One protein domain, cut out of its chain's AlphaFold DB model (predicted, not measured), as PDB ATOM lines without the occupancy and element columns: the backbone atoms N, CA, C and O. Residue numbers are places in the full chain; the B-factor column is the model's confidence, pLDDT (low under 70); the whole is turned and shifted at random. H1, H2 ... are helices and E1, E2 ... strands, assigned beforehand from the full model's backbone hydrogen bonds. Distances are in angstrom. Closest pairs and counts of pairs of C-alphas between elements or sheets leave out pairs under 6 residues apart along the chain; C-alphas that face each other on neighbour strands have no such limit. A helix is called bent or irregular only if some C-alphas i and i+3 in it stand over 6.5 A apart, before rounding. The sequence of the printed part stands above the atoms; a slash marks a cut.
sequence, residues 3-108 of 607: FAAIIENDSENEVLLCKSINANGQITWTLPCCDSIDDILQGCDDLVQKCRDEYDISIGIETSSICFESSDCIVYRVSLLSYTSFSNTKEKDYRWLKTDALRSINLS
ATOM      1  N   PHE A   3     -55.440  16.918  32.237       85.75
ATOM      2  CA  PHE A   3     -54.495  15.836  31.988       85.75
ATOM      3  C   PHE A   3     -53.670  15.617  33.248       85.75
ATOM      4  O   PHE A   3     -53.054  16.554  33.755       85.75
ATOM      5  N   ALA A   4     -53.658  14.398  33.771       87.69
ATOM      6  CA  ALA A   4     -52.821  14.032  34.905       87.69
ATOM      7  C   ALA A   4     -51.984  12.795  34.588       87.69
ATOM      8  O   ALA A   4     -52.356  11.979  33.745       87.69
ATOM      9  N   ALA A   5     -50.861  12.644  35.285       88.38
ATOM     10  CA  ALA A   5     -49.952  11.527  35.075       88.38
ATOM     11  C   ALA A   5     -49.616  10.812  36.386       88.38
ATOM     12  O   ALA A   5     -49.206  11.428  37.368       88.38
ATOM     13  N   ILE A   6     -49.740   9.486  36.382       89.06
ATOM     14  CA  ILE A   6     -49.080   8.614  37.350       89.06
ATOM     15  C   ILE A   6     -47.643   8.431  36.868       89.06
ATOM     16  O   ILE A   6     -47.410   7.715  35.895       89.06
ATOM     17  N   ILE A   7     -46.702   9.085  37.548       88.19
ATOM     18  CA  ILE A   7     -45.268   8.973  37.264       88.19
ATOM     19  C   ILE A   7     -44.650   8.049  38.309       88.19
ATOM     20  O   ILE A   7     -44.520   8.430  39.475       88.19
ATOM     21  N   GLU A   8     -44.303   6.833  37.894       84.00
ATOM     22  CA  GLU A   8     -43.682   5.823  38.756       84.00
ATOM     23  C   GLU A   8     -42.155   5.849  38.612       84.00
ATOM     24  O   GLU A   8     -41.616   5.857  37.506       84.00
ATOM     25  N   ASN A   9     -41.454   5.840  39.745       80.50
ATOM     26  CA  ASN A   9     -40.050   5.471  39.811       80.50
ATOM     27  C   ASN A   9     -39.962   3.962  40.055       80.50
ATOM     28  O   ASN A   9     -40.089   3.471  41.184       80.50
ATOM     29  N   ASP A  10     -39.743   3.234  38.969       68.69
ATOM     30  CA  ASP A  10     -39.808   1.779  38.922       68.69
ATOM     31  C   ASP A  10     -38.783   1.075  39.815       68.69
ATOM     32  O   ASP A  10     -39.073  -0.009  40.328       68.69
ATOM     33  N   SER A  11     -37.612   1.676  40.042       66.56
ATOM     34  CA  SER A  11     -36.566   1.069  40.874       66.56
ATOM     35  C   SER A  11     -36.886   1.115  42.366       66.56
ATOM     36  O   SER A  11     -36.472   0.226  43.107       66.56
ATOM     37  N   GLU A  12     -37.626   2.132  42.813       67.88
ATOM     38  CA  GLU A  12     -37.911   2.362  44.238       67.88
ATOM     39  C   GLU A  12     -39.380   2.114  44.612       67.88
ATOM     40  O   GLU A  12     -39.733   2.136  45.795       67.88
ATOM     41  N   ASN A  13     -40.222   1.799  43.617       75.44
ATOM     42  CA  ASN A  13     -41.670   1.646  43.762       75.44
ATOM     43  C   ASN A  13     -42.304   2.892  44.409       75.44
ATOM     44  O   ASN A  13     -43.096   2.816  45.355       75.44
ATOM     45  N   GLU A  14     -41.891   4.053  43.905       86.00
ATOM     46  CA  GLU A  14     -42.351   5.362  44.348       86.00
ATOM     47  C   GLU A  14     -43.173   6.042  43.262       86.00
ATOM     48  O   GLU A  14     -43.003   5.793  42.073       86.00
ATOM     49  N   VAL A  15     -44.061   6.930  43.683       89.50
ATOM     50  CA  VAL A  15     -44.918   7.728  42.816       89.50
ATOM     51  C   VAL A  15     -44.611   9.188  43.082       89.50
ATOM     52  O   VAL A  15     -44.498   9.601  44.243       89.50
ATOM     53  N   LEU A  16     -44.482   9.975  42.020       90.75
ATOM     54  CA  LEU A  16     -44.342  11.416  42.148       90.75
ATOM     55  C   LEU A  16     -45.684  12.034  42.539       90.75
ATOM     56  O   LEU A  16     -46.678  11.906  41.825       90.75
ATOM     57  N   LEU A  17     -45.690  12.746  43.659       91.62
ATOM     58  CA  LEU A  17     -46.816  13.547  44.111       91.62
ATOM     59  C   LEU A  17     -46.412  15.011  44.200       91.62
ATOM     60  O   LEU A  17     -45.316  15.341  44.656       91.62
ATOM     61  N   CYS A  18     -47.338  15.886  43.841       90.12
ATOM     62  CA  CYS A  18     -47.187  17.329  43.928       90.12
ATOM     63  C   CYS A  18     -48.070  17.867  45.049       90.12
ATOM     64  O   CYS A  18     -49.175  17.376  45.302       90.12
ATOM     65  N   LYS A  19     -47.569  18.868  45.755       89.12
ATOM     66  CA  LYS A  19     -48.293  19.542  46.822       89.12
ATOM     67  C   LYS A  19     -49.396  20.400  46.210       89.12
ATOM     68  O   LYS A  19     -49.179  21.124  45.244       89.12
ATOM     69  N   SER A  20     -50.576  20.334  46.801       85.81
ATOM     70  CA  SER A  20     -51.745  21.123  46.436       85.81
ATOM     71  C   SER A  20     -52.430  21.649  47.696       85.81
ATOM     72  O   SER A  20     -52.148  21.207  48.813       85.81
ATOM     73  N   ILE A  21     -53.299  22.640  47.535       84.00
ATOM     74  CA  ILE A  21     -54.094  23.217  48.619       84.00
ATOM     75  C   ILE A  21     -55.561  22.998  48.264       84.00
ATOM     76  O   ILE A  21     -56.025  23.445  47.216       84.00
ATOM     77  N   ASN A  22     -56.295  22.296  49.126       81.00
ATOM     78  CA  ASN A  22     -57.718  22.047  48.907       81.00
ATOM     79  C   ASN A  22     -58.574  23.300  49.179       81.00
ATOM     80  O   ASN A  22     -58.103  24.299  49.725       81.00
ATOM     81  N   ALA A  23     -59.871  23.226  48.861       77.44
ATOM     82  CA  ALA A  23     -60.823  24.325  49.067       77.44
ATOM     83  C   ALA A  23     -60.930  24.806  50.532       77.44
ATOM     84  O   ALA A  23     -61.362  25.929  50.783       77.44
ATOM     85  N   ASN A  24     -60.500  23.982  51.494       80.12
ATOM     86  CA  ASN A  24     -60.493  24.285  52.926       80.12
ATOM     87  C   ASN A  24     -59.144  24.852  53.417       80.12
ATOM     88  O   ASN A  24     -58.951  25.005  54.624       80.12
ATOM     89  N   GLY A  25     -58.195  25.141  52.519       80.62
ATOM     90  CA  GLY A  25     -56.873  25.678  52.858       80.62
ATOM     91  C   GLY A  25     -55.905  24.656  53.463       80.62
ATOM     92  O   GLY A  25     -54.862  25.037  53.993       80.62
ATOM     93  N   GLN A  26     -56.233  23.363  53.414       85.50
ATOM     94  CA  GLN A  26     -55.365  22.293  53.902       85.50
ATOM     95  C   GLN A  26     -54.451  21.799  52.785       85.50
ATOM     96  O   GLN A  26     -54.863  21.679  51.631       85.50
ATOM     97  N   ILE A  27     -53.218  21.455  53.155       85.81
ATOM     98  CA  ILE A  27     -52.267  20.830  52.240       85.81
ATOM     99  C   ILE A  27     -52.752  19.413  51.912       85.81
ATOM    100  O   ILE A  27     -52.980  18.596  52.813       85.81
ATOM    101  N   THR A  28     -52.882  19.135  50.621       90.00
ATOM    102  CA  THR A  28     -53.144  17.819  50.038       90.00
ATOM    103  C   THR A  28     -52.042  17.464  49.042       90.00
ATOM    104  O   THR A  28     -51.289  18.321  48.587       90.00
ATOM    105  N   TRP A  29     -51.930  16.187  48.702       90.75
ATOM    106  CA  TRP A  29     -51.013  15.688  47.681       90.75
ATOM    107  C   TRP A  29     -51.805  15.177  46.480       90.75
ATOM    108  O   TRP A  29     -52.800  14.465  46.636       90.75
ATOM    109  N   THR A  30     -51.384  15.566  45.284       91.25
ATOM    110  CA  THR A  30     -52.066  15.277  44.019       91.25
ATOM    111  C   THR A  30     -51.100  14.690  42.996       91.25
ATOM    112  O   THR A  30     -49.884  14.801  43.151       91.25
ATOM    113  N   LEU A  31     -51.641  14.075  41.946       91.44
ATOM    114  CA  LEU A  31     -50.855  13.723  40.766       91.44
ATOM    115  C   LEU A  31     -50.407  14.998  40.031       91.44
ATOM    116  O   LEU A  31     -51.174  15.969  40.017       91.44
ATOM    117  N   PRO A  32     -49.214  15.000  39.406       90.19
ATOM    118  CA  PRO A  32     -48.836  16.014  38.431       90.19
ATOM    119  C   PRO A  32     -49.934  16.154  37.372       90.19
ATOM    120  O   PRO A  32     -50.377  15.154  36.801       90.19
ATOM    121  N   CYS A  33     -50.400  17.379  37.137       88.94
ATOM    122  CA  CYS A  33     -51.471  17.646  36.185       88.94
ATOM    123  C   CYS A  33     -51.322  19.004  35.496       88.94
ATOM    124  O   CYS A  33     -50.775  19.944  36.075       88.94
ATOM    125  N   CYS A  34     -51.850  19.120  34.284       86.31
ATOM    126  CA  CYS A  34     -51.940  20.347  33.496       86.31
ATOM    127  C   CYS A  34     -53.359  20.525  32.928       86.31
ATOM    128  O   CYS A  34     -54.148  19.578  32.826       86.31
ATOM    129  N   ASP A  35     -53.702  21.775  32.625       82.75
ATOM    130  CA  ASP A  35     -55.036  22.159  32.173       82.75
ATOM    131  C   ASP A  35     -55.159  22.081  30.647       82.75
ATOM    132  O   ASP A  35     -54.267  22.518  29.934       82.75
ATOM    133  N   SER A  36     -56.331  21.632  30.175       65.44
ATOM    134  CA  SER A  36     -56.872  21.825  28.817       65.44
ATOM    135  C   SER A  36     -55.965  21.414  27.656       65.44
ATOM    136  O   SER A  36     -55.208  22.230  27.138       65.44
ATOM    137  N   ILE A  37     -56.138  20.183  27.166       66.31
ATOM    138  CA  ILE A  37     -55.237  19.611  26.159       66.31
ATOM    139  C   ILE A  37     -56.024  19.002  25.001       66.31
ATOM    140  O   ILE A  37     -56.979  18.261  25.233       66.31
ATOM    141  N   ASP A  38     -55.608  19.322  23.773       66.38
ATOM    142  CA  ASP A  38     -56.174  18.781  22.531       66.38
ATOM    143  C   ASP A  38     -55.442  17.505  22.051       66.38
ATOM    144  O   ASP A  38     -56.010  16.730  21.282       66.38
ATOM    145  N   ASP A  39     -54.198  17.276  22.502       77.56
ATOM    146  CA  ASP A  39     -53.334  16.152  22.098       77.56
ATOM    147  C   ASP A  39     -52.455  15.623  23.253       77.56
ATOM    148  O   ASP A  39     -51.966  16.377  24.090       77.56
ATOM    149  N   ILE A  40     -52.208  14.312  23.280       76.00
ATOM    150  CA  ILE A  40     -51.466  13.610  24.340       76.00
ATOM    151  C   ILE A  40     -50.005  14.062  24.399       76.00
ATOM    152  O   ILE A  40     -49.472  14.244  25.493       76.00
ATOM    153  N   LEU A  41     -49.360  14.254  23.242       79.69
ATOM    154  CA  LEU A  41     -47.952  14.666  23.179       79.69
ATOM    155  C   LEU A  41     -47.760  16.054  23.795       79.69
ATOM    156  O   LEU A  41     -46.880  16.235  24.633       79.69
ATOM    157  N   GLN A  42     -48.655  16.990  23.463       82.38
ATOM    158  CA  GLN A  42     -48.673  18.318  24.074       82.38
ATOM    159  C   GLN A  42     -48.857  18.228  25.595       82.38
ATOM    160  O   GLN A  42     -48.186  18.934  26.340       82.38
ATOM    161  N   GLY A  43     -49.707  17.312  26.072       81.88
ATOM    162  CA  GLY A  43     -49.913  17.110  27.504       81.88
ATOM    163  C   GLY A  43     -48.696  16.583  28.250       81.88
ATOM    164  O   GLY A  43     -48.432  17.021  29.371       81.88
ATOM    165  N   CYS A  44     -47.919  15.696  27.633       83.38
ATOM    166  CA  CYS A  44     -46.644  15.253  28.190       83.38
ATOM    167  C   CYS A  44     -45.630  16.392  28.274       83.38
ATOM    168  O   CYS A  44     -45.026  16.575  29.332       83.38
ATOM    169  N   ASP A  45     -45.476  17.166  27.199       85.69
ATOM    170  CA  ASP A  45     -44.540  18.292  27.147       85.69
ATOM    171  C   ASP A  45     -44.897  19.365  28.184       85.69
ATOM    172  O   ASP A  45     -44.032  19.817  28.942       85.69
ATOM    173  N   ASP A  46     -46.181  19.708  28.298       86.62
ATOM    174  CA  ASP A  46     -46.678  20.678  29.275       86.62
ATOM    175  C   ASP A  46     -46.467  20.191  30.713       86.62
ATOM    176  O   ASP A  46     -46.123  20.977  31.598       86.62
ATOM    177  N   LEU A  47     -46.636  18.892  30.963       87.88
ATOM    178  CA  LEU A  47     -46.423  18.306  32.283       87.88
ATOM    179  C   LEU A  47     -44.936  18.278  32.657       87.88
ATOM    180  O   LEU A  47     -44.590  18.625  33.787       87.88
ATOM    181  N   VAL A  48     -44.048  17.940  31.716       88.19
ATOM    182  CA  VAL A  48     -42.588  18.027  31.897       88.19
ATOM    183  C   VAL A  48     -42.171  19.467  32.193       88.19
ATOM    184  O   VAL A  48     -41.401  19.708  33.128       88.19
ATOM    185  N   GLN A  49     -42.703  20.428  31.437       86.88
ATOM    186  CA  GLN A  49     -42.405  21.845  31.613       86.88
ATOM    187  C   GLN A  49     -42.926  22.362  32.960       86.88
ATOM    188  O   GLN A  49     -42.181  23.006  33.696       86.88
ATOM    189  N   LYS A  50     -44.152  21.999  33.352       86.88
ATOM    190  CA  LYS A  50     -44.719  22.345  34.662       86.88
ATOM    191  C   LYS A  50     -43.913  21.750  35.812       86.88
ATOM    192  O   LYS A  50     -43.639  22.436  36.790       86.88
ATOM    193  N   CYS A  51     -43.481  20.497  35.687       85.94
ATOM    194  CA  CYS A  51     -42.599  19.868  36.666       85.94
ATOM    195  C   CYS A  51     -41.280  20.633  36.833       85.94
ATOM    196  O   CYS A  51     -40.814  20.827  37.961       85.94
ATOM    197  N   ARG A  52     -40.719  21.135  35.733       86.19
ATOM    198  CA  ARG A  52     -39.511  21.960  35.757       86.19
ATOM    199  C   ARG A  52     -39.746  23.319  36.407       86.19
ATOM    200  O   ARG A  52     -38.939  23.722  37.240       86.19
ATOM    201  N   ASP A  53     -40.826  23.994  36.037       84.81
ATOM    202  CA  ASP A  53     -41.073  25.386  36.417       84.81
ATOM    203  C   ASP A  53     -41.651  25.529  37.832       84.81
ATOM    204  O   ASP A  53     -41.252  26.429  38.570       84.81
ATOM    205  N   GLU A  54     -42.575  24.649  38.232       82.56
ATOM    206  CA  GLU A  54     -43.276  24.736  39.522       82.56
ATOM    207  C   GLU A  54     -42.630  23.891  40.620       82.56
ATOM    208  O   GLU A  54     -42.691  24.259  41.793       82.56
ATOM    209  N   TYR A  55     -42.023  22.756  40.264       81.25
ATOM    210  CA  TYR A  55     -41.510  21.792  41.244       81.25
ATOM    211  C   TYR A  55     -39.987  21.660  41.237       81.25
ATOM    212  O   TYR A  55     -39.449  20.936  42.073       81.25
ATOM    213  N   ASP A  56     -39.289  22.374  40.348       83.00
ATOM    214  CA  ASP A  56     -37.824  22.371  40.253       83.00
ATOM    215  C   ASP A  56     -37.244  20.957  40.013       83.00
ATOM    216  O   ASP A  56     -36.194  20.561  40.542       83.00
ATOM    217  N   ILE A  57     -37.963  20.168  39.201       84.56
ATOM    218  CA  ILE A  57     -37.561  18.826  38.761       84.56
ATOM    219  C   ILE A  57     -37.545  18.738  37.239       84.56
ATOM    220  O   ILE A  57     -38.509  19.084  36.568       84.56
ATOM    221  N   SER A  58     -36.462  18.215  36.673       85.50
ATOM    222  CA  SER A  58     -36.462  17.782  35.276       85.50
ATOM    223  C   SER A  58     -36.773  16.298  35.240       85.50
ATOM    224  O   SER A  58     -36.085  15.508  35.885       85.50
ATOM    225  N   ILE A  59     -37.817  15.942  34.501       86.94
ATOM    226  CA  ILE A  59     -38.233  14.563  34.265       86.94
ATOM    227  C   ILE A  59     -38.254  14.294  32.760       86.94
ATOM    228  O   ILE A  59     -38.628  15.164  31.978       86.94
ATOM    229  N   GLY A  60     -37.847  13.095  32.364       85.00
ATOM    230  CA  GLY A  60     -38.149  12.532  31.051       85.00
ATOM    231  C   GLY A  60     -39.210  11.460  31.226       85.00
ATOM    232  O   GLY A  60     -39.030  10.583  32.072       85.00
ATOM    233  N   ILE A  61     -40.302  11.536  30.468       85.38
ATOM    234  CA  ILE A  61     -41.427  10.601  30.569       85.38
ATOM    235  C   ILE A  61     -41.832  10.069  29.199       85.38
ATOM    236  O   ILE A  61     -41.677  10.757  28.194       85.38
ATOM    237  N   GLU A  62     -42.392   8.863  29.183       81.31
ATOM    238  CA  GLU A  62     -43.009   8.244  28.008       81.31
ATOM    239  C   GLU A  62     -44.406   7.726  28.374       81.31
ATOM    240  O   GLU A  62     -44.600   7.110  29.429       81.31
ATOM    241  N   THR A  63     -45.409   8.018  27.544       73.50
ATOM    242  CA  THR A  63     -46.796   7.592  27.776       73.50
ATOM    243  C   THR A  63     -46.986   6.111  27.496       73.50
ATOM    244  O   THR A  63     -46.547   5.601  26.472       73.50
ATOM    245  N   SER A  64     -47.696   5.426  28.399       67.44
ATOM    246  CA  SER A  64     -47.982   3.991  28.263       67.44
ATOM    247  C   SER A  64     -49.465   3.705  28.026       67.44
ATOM    248  O   SER A  64     -49.825   3.136  26.998       67.44
ATOM    249  N   SER A  65     -50.344   4.107  28.946       77.38
ATOM    250  CA  SER A  65     -51.777   3.801  28.866       77.38
ATOM    251  C   SER A  65     -52.649   4.799  29.632       77.38
ATOM    252  O   SER A  65     -52.180   5.507  30.524       77.38
ATOM    253  N   ILE A  66     -53.939   4.853  29.286       81.56
ATOM    254  CA  ILE A  66     -54.957   5.577  30.059       81.56
ATOM    255  C   ILE A  66     -55.338   4.710  31.261       81.56
ATOM    256  O   ILE A  66     -55.803   3.586  31.099       81.56
ATOM    257  N   CYS A  67     -55.147   5.237  32.468       79.38
ATOM    258  CA  CYS A  67     -55.477   4.559  33.722       79.38
ATOM    259  C   CYS A  67     -56.875   4.931  34.236       79.38
ATOM    260  O   CYS A  67     -57.504   4.149  34.949       79.38
ATOM    261  N   PHE A  68     -57.351   6.138  33.928       83.50
ATOM    262  CA  PHE A  68     -58.659   6.631  34.355       83.50
ATOM    263  C   PHE A  68     -59.146   7.724  33.406       83.50
ATOM    264  O   PHE A  68     -58.367   8.589  33.013       83.50
ATOM    265  N   GLU A  69     -60.434   7.710  33.084       84.44
ATOM    266  CA  GLU A  69     -61.079   8.725  32.254       84.44
ATOM    267  C   GLU A  69     -62.441   9.099  32.850       84.44
ATOM    268  O   GLU A  69     -63.243   8.243  33.229       84.44
ATOM    269  N   SER A  70     -62.692  10.401  32.942       83.00
ATOM    270  CA  SER A  70     -63.970  10.998  33.312       83.00
ATOM    271  C   SER A  70     -64.285  12.181  32.394       83.00
ATOM    272  O   SER A  70     -63.454  12.597  31.589       83.00
ATOM    273  N   SER A  71     -65.477  12.769  32.536       79.88
ATOM    274  CA  SER A  71     -65.872  13.978  31.795       79.88
ATOM    275  C   SER A  71     -64.884  15.139  31.944       79.88
ATOM    276  O   SER A  71     -64.767  15.970  31.045       79.88
ATOM    277  N   ASP A  72     -64.177  15.193  33.073       81.88
ATOM    278  CA  ASP A  72     -63.382  16.347  33.478       81.88
ATOM    279  C   ASP A  72     -61.880  16.050  33.547       81.88
ATOM    280  O   ASP A  72     -61.085  16.991  33.566       81.88
ATOM    281  N   CYS A  73     -61.467  14.777  33.548       84.94
ATOM    282  CA  CYS A  73     -60.071  14.385  33.724       84.94
ATOM    283  C   CYS A  73     -59.708  13.081  33.005       84.94
ATOM    284  O   CYS A  73     -60.445  12.102  33.078       84.94
ATOM    285  N   ILE A  74     -58.523  13.060  32.395       86.19
ATOM    286  CA  ILE A  74     -57.862  11.846  31.915       86.19
ATOM    287  C   ILE A  74     -56.548  11.685  32.677       86.19
ATOM    288  O   ILE A  74     -55.761  12.629  32.787       86.19
ATOM    289  N   VAL A  75     -56.316  10.488  33.206       88.00
ATOM    290  CA  VAL A  75     -55.084  10.129  33.908       88.00
ATOM    291  C   VAL A  75     -54.326   9.084  33.115       88.00
ATOM    292  O   VAL A  75     -54.821   7.977  32.898       88.00
ATOM    293  N   TYR A  76     -53.102   9.422  32.736       85.88
ATOM    294  CA  TYR A  76     -52.185   8.533  32.042       85.88
ATOM    295  C   TYR A  76     -51.229   7.874  33.026       85.88
ATOM    296  O   TYR A  76     -50.769   8.496  33.982       85.88
ATOM    297  N   ARG A  77     -50.884   6.615  32.776       85.00
ATOM    298  CA  ARG A  77     -49.694   6.002  33.364       85.00
ATOM    299  C   ARG A  77     -48.508   6.335  32.465       85.00
ATOM    300  O   ARG A  77     -48.571   6.126  31.249       85.00
ATOM    301  N   VAL A  78     -47.439   6.870  33.046       84.31
ATOM    302  CA  VAL A  78     -46.231   7.245  32.302       84.31
ATOM    303  C   VAL A  78     -44.996   6.626  32.944       84.31
ATOM    304  O   VAL A  78     -44.874   6.567  34.170       84.31
ATOM    305  N   SER A  79     -44.086   6.155  32.101       80.44
ATOM    306  CA  SER A  79     -42.809   5.587  32.521       80.44
ATOM    307  C   SER A  79     -41.785   6.699  32.700       80.44
ATOM    308  O   SER A  79     -41.633   7.554  31.827       80.44
ATOM    309  N   LEU A  80     -41.073   6.692  33.827       85.69
ATOM    310  CA  LEU A  80     -39.980   7.623  34.084       85.69
ATOM    311  C   LEU A  80     -38.706   7.152  33.367       85.69
ATOM    312  O   LEU A  80     -38.149   6.111  33.705       85.69
ATOM    313  N   LEU A  81     -38.222   7.941  32.412       83.94
ATOM    314  CA  LEU A  81     -36.974   7.688  31.683       83.94
ATOM    315  C   LEU A  81     -35.758   8.275  32.404       83.94
ATOM    316  O   LEU A  81     -34.674   7.699  32.407       83.94
ATOM    317  N   SER A  82     -35.919   9.458  32.994       82.69
ATOM    318  CA  SER A  82     -34.860  10.133  33.746       82.69
ATOM    319  C   SER A  82     -35.446  11.153  34.713       82.69
ATOM    320  O   SER A  82     -36.546  11.664  34.501       82.69
ATOM    321  N   TYR A  83     -34.708  11.462  35.777       84.88
ATOM    322  CA  TYR A  83     -35.074  12.499  36.735       84.88
ATOM    323  C   TYR A  83     -33.825  13.182  37.291       84.88
ATOM    324  O   TYR A  83     -32.851  12.525  37.656       84.88
ATOM    325  N   THR A  84     -33.856  14.511  37.370       82.75
ATOM    326  CA  THR A  84     -32.845  15.334  38.045       82.75
ATOM    327  C   THR A  84     -33.539  16.394  38.896       82.75
ATOM    328  O   THR A  84     -34.430  17.096  38.419       82.75
ATOM    329  N   SER A  85     -33.122  16.528  40.155       77.44
ATOM    330  CA  SER A  85     -33.571  17.603  41.049       77.44
ATOM    331  C   SER A  85     -32.562  18.741  41.055       77.44
ATOM    332  O   SER A  85     -31.365  18.488  41.203       77.44
ATOM    333  N   PHE A  86     -33.033  19.983  40.934       65.00
ATOM    334  CA  PHE A  86     -32.156  21.155  40.887       65.00
ATOM    335  C   PHE A  86     -31.936  21.827  42.258       65.00
ATOM    336  O   PHE A  86     -30.958  22.562  42.411       65.00
ATOM    337  N   SER A  87     -32.743  21.518  43.287       60.06
ATOM    338  CA  SER A  87     -32.599  22.084  44.640       60.06
ATOM    339  C   SER A  87     -32.468  21.058  45.777       60.06
ATOM    340  O   SER A  87     -33.145  20.028  45.855       60.06
ATOM    341  N   ASN A  88     -31.586  21.401  46.726       57.00
ATOM    342  CA  ASN A  88     -31.336  20.699  47.995       57.00
ATOM    343  C   ASN A  88     -32.094  21.327  49.189       57.00
ATOM    344  O   ASN A  88     -31.716  21.139  50.349       57.00
ATOM    345  N   THR A  89     -33.135  22.122  48.937       53.88
ATOM    346  CA  THR A  89     -33.933  22.773  49.988       53.88
ATOM    347  C   THR A  89     -34.823  21.763  50.728       53.88
ATOM    348  O   THR A  89     -35.253  20.752  50.175       53.88
ATOM    349  N   LYS A  90     -35.066  22.012  52.026       53.53
ATOM    350  CA  LYS A  90     -35.762  21.086  52.945       53.53
ATOM    351  C   LYS A  90     -37.286  21.015  52.764       53.53
ATOM    352  O   LYS A  90     -37.884  20.060  53.249       53.53
ATOM    353  N   GLU A  91     -37.903  21.984  52.094       60.88
ATOM    354  CA  GLU A  91     -39.333  21.968  51.768       60.88
ATOM    355  C   GLU A  91     -39.487  21.954  50.252       60.88
ATOM    356  O   GLU A  91     -39.264  22.962  49.590       60.88
ATOM    357  N   LYS A  92     -39.816  20.778  49.717       70.00
ATOM    358  CA  LYS A  92     -40.113  20.578  48.301       70.00
ATOM    359  C   LYS A  92     -41.627  20.550  48.121       70.00
ATOM    360  O   LYS A  92     -42.324  19.900  48.902       70.00
ATOM    361  N   ASP A  93     -42.125  21.216  47.082       84.56
ATOM    362  CA  ASP A  93     -43.541  21.163  46.687       84.56
ATOM    363  C   ASP A  93     -43.868  19.908  45.853       84.56
ATOM    364  O   ASP A  93     -44.964  19.758  45.322       84.56
ATOM    365  N   TYR A  94     -42.936  18.957  45.805       87.19
ATOM    366  CA  TYR A  94     -43.135  17.607  45.305       87.19
ATOM    367  C   TYR A  94     -42.506  16.589  46.257       87.19
ATOM    368  O   TYR A  94     -41.616  16.908  47.056       87.19
ATOM    369  N   ARG A  95     -42.944  15.338  46.158       87.69
ATOM    370  CA  ARG A  95     -42.375  14.223  46.906       87.69
ATOM    371  C   ARG A  95     -42.502  12.931  46.111       87.69
ATOM    372  O   ARG A  95     -43.576  12.619  45.610       87.69
ATOM    373  N   TRP A  96     -41.421  12.162  46.074       87.00
ATOM    374  CA  TRP A  96     -41.488  10.747  45.741       87.00
ATOM    375  C   TRP A  96     -41.965   9.981  46.968       87.00
ATOM    376  O   TRP A  96     -41.416  10.131  48.066       87.00
ATOM    377  N   LEU A  97     -43.057   9.243  46.811       88.31
ATOM    378  CA  LEU A  97     -43.666   8.504  47.902       88.31
ATOM    379  C   LEU A  97     -43.880   7.056  47.493       88.31
ATOM    380  O   LEU A  97     -44.483   6.785  46.458       88.31
ATOM    381  N   LYS A  98     -43.451   6.126  48.347       86.88
ATOM    382  CA  LYS A  98     -43.784   4.712  48.185       86.88
ATOM    383  C   LYS A  98     -45.296   4.511  48.122       86.88
ATOM    384  O   LYS A  98     -46.045   5.132  48.881       86.88
ATOM    385  N   THR A  99     -45.743   3.629  47.231       85.19
ATOM    386  CA  THR A  99     -47.174   3.399  46.983       85.19
ATOM    387  C   THR A  99     -47.935   2.977  48.246       85.19
ATOM    388  O   THR A  99     -49.074   3.390  48.438       85.19
ATOM    389  N   ASP A 100     -47.317   2.220  49.155       83.94
ATOM    390  CA  ASP A 100     -47.925   1.819  50.434       83.94
ATOM    391  C   ASP A 100     -48.182   2.993  51.389       83.94
ATOM    392  O   ASP A 100     -49.176   3.008  52.122       83.94
ATOM    393  N   ALA A 101     -47.323   4.010  51.351       88.50
ATOM    394  CA  ALA A 101     -47.428   5.193  52.193       88.50
ATOM    395  C   ALA A 101     -48.546   6.155  51.755       88.50
ATOM    396  O   ALA A 101     -48.904   7.039  52.541       88.50
ATOM    397  N   LEU A 102     -49.165   5.959  50.579       87.25
ATOM    398  CA  LEU A 102     -50.327   6.738  50.117       87.25
ATOM    399  C   LEU A 102     -51.474   6.743  51.142       87.25
ATOM    400  O   LEU A 102     -52.160   7.748  51.296       87.25
ATOM    401  N   ARG A 103     -51.636   5.663  51.920       85.31
ATOM    402  CA  ARG A 103     -52.666   5.550  52.975       85.31
ATOM    403  C   ARG A 103     -52.483   6.512  54.145       85.31
ATOM    404  O   ARG A 103     -53.422   6.756  54.894       85.31
ATOM    405  N   SER A 104     -51.258   6.987  54.346       85.88
ATOM    406  CA  SER A 104     -50.861   7.755  55.529       85.88
ATOM    407  C   SER A 104     -50.829   9.265  55.298       85.88
ATOM    408  O   SER A 104     -50.505  10.018  56.216       85.88
ATOM    409  N   ILE A 105     -51.153   9.715  54.083       88.62
ATOM    410  CA  ILE A 105     -51.070  11.119  53.683       88.62
ATOM    411  C   ILE A 105     -52.424  11.663  53.226       88.62
ATOM    412  O   ILE A 105     -53.312  10.927  52.809       88.62
ATOM    413  N   ASN A 106     -52.573  12.984  53.309       89.62
ATOM    414  CA  ASN A 106     -53.775  13.674  52.859       89.62
ATOM    415  C   ASN A 106     -53.753  13.815  51.329       89.62
ATOM    416  O   ASN A 106     -53.002  14.636  50.801       89.62
ATOM    417  N   LEU A 107     -54.528  12.995  50.622       90.19
ATOM    418  CA  LEU A 107     -54.580  12.953  49.157       90.19
ATOM    419  C   LEU A 107     -55.704  13.842  48.605       90.19
ATOM    420  O   LEU A 107     -56.697  14.105  49.278       90.19
ATOM    421  N   SER A 108     -55.556  14.298  47.363       88.19
ATOM    422  CA  SER A 108     -56.610  15.022  46.643       88.19
ATOM    423  C   SER A 108     -57.803  14.114  46.331       88.19
ATOM    424  O   SER A 108     -57.637  13.077  45.686       88.19
TER     425      SER A 108
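This is residues 3 to 108 of the 607 residues of the protein "Restriction endonuclease" of Natranaerovirga hydrolytica (UniProt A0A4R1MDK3). A strongly twisted sheet of seven strands curls round one long helix, H1, with a short helix, H2, near one end of E2. The long, bent hairpin of E5 and E6 makes one wing of the sheet, E2 with E3 and E7 the other, and E1 joins them. The printed part has 106 residues, with the named elements in the order E1 E2 E3 E4 H1 E5 E6 E7 H2. The sheet is branched and mixed, with E1 and E6 parallel and its other neighbour pairs antiparallel; the class is mixed, helices and strands. The whole is compact, with a radius of gyration of the C-alphas of 13.4 A, and rounded, spanning 35 by 32 by 26 A.

Start at E1, residues 3 to 9. On one side of it look for E2, residues 14 to 21, its hairpin partner, with N 9 and O 14 2.8 A apart, and E4, residues 33 to 35, antiparallel, with N 34 and O 3 2.9 A apart. On the other side E6, residues 73 to 85, is parallel to E1, with N 6 and O 76 2.8 A apart. E1 lies on one side of E6 and E5, residues 57 to 69, on the other side; E5 and E6 form a hairpin, with N 60 and O 82 2.9 A apart. E5 bends by 86 degrees at residue 64 and E6 by 88 degrees at residue 81. E3, residues 27 to 30, forms a hairpin with E2, N 20 and O 28 being 2.8 A apart; E1 to E3 are a meander, each strand the antiparallel neighbour of the one before, and with E4 a Greek key, its fourth strand back beside the first. On the other side of E2, E7, residues 94 to 98, is antiparallel, with N 15 and O 97 2.8 A apart. H1, residues 40 to 55, is on the sheet; its closest C-alphas to E5 are Arg 52 and Ser 58, 5.2 A. H2, residues 99 to 104, is on the sheet over none of its strands, its height of 4.3 A only just above the sheet's level. Each O i to N i+4 pair of H1 is within hydrogen-bond range; H2 has 0 of 2, but 2 of 3 O i to N i+3 pairs.

Find C-alpha 3 at (-54.495, 15.836, 31.988), where E1 begins. H1 runs 21.3 A from C-alpha 40 at (-51.466, 13.610, 24.340); E5 covers 26.4 A, E6 27.7 A and E2 21.8 A. H2 ends at C-alpha 104, (-50.861, 7.755, 55.529); it is irregular, but only just, with C-alphas 100 and 103 6.55 A apart.

The two C-alphas farthest apart, Ser 71 and Asn 88, are 38.7 A from each other. The printed part has no cut and no long link. Mean pLDDT of the printed part is 82.1; residues 10 to 12, 36 to 38, 64 and 86 to 91 are under 70.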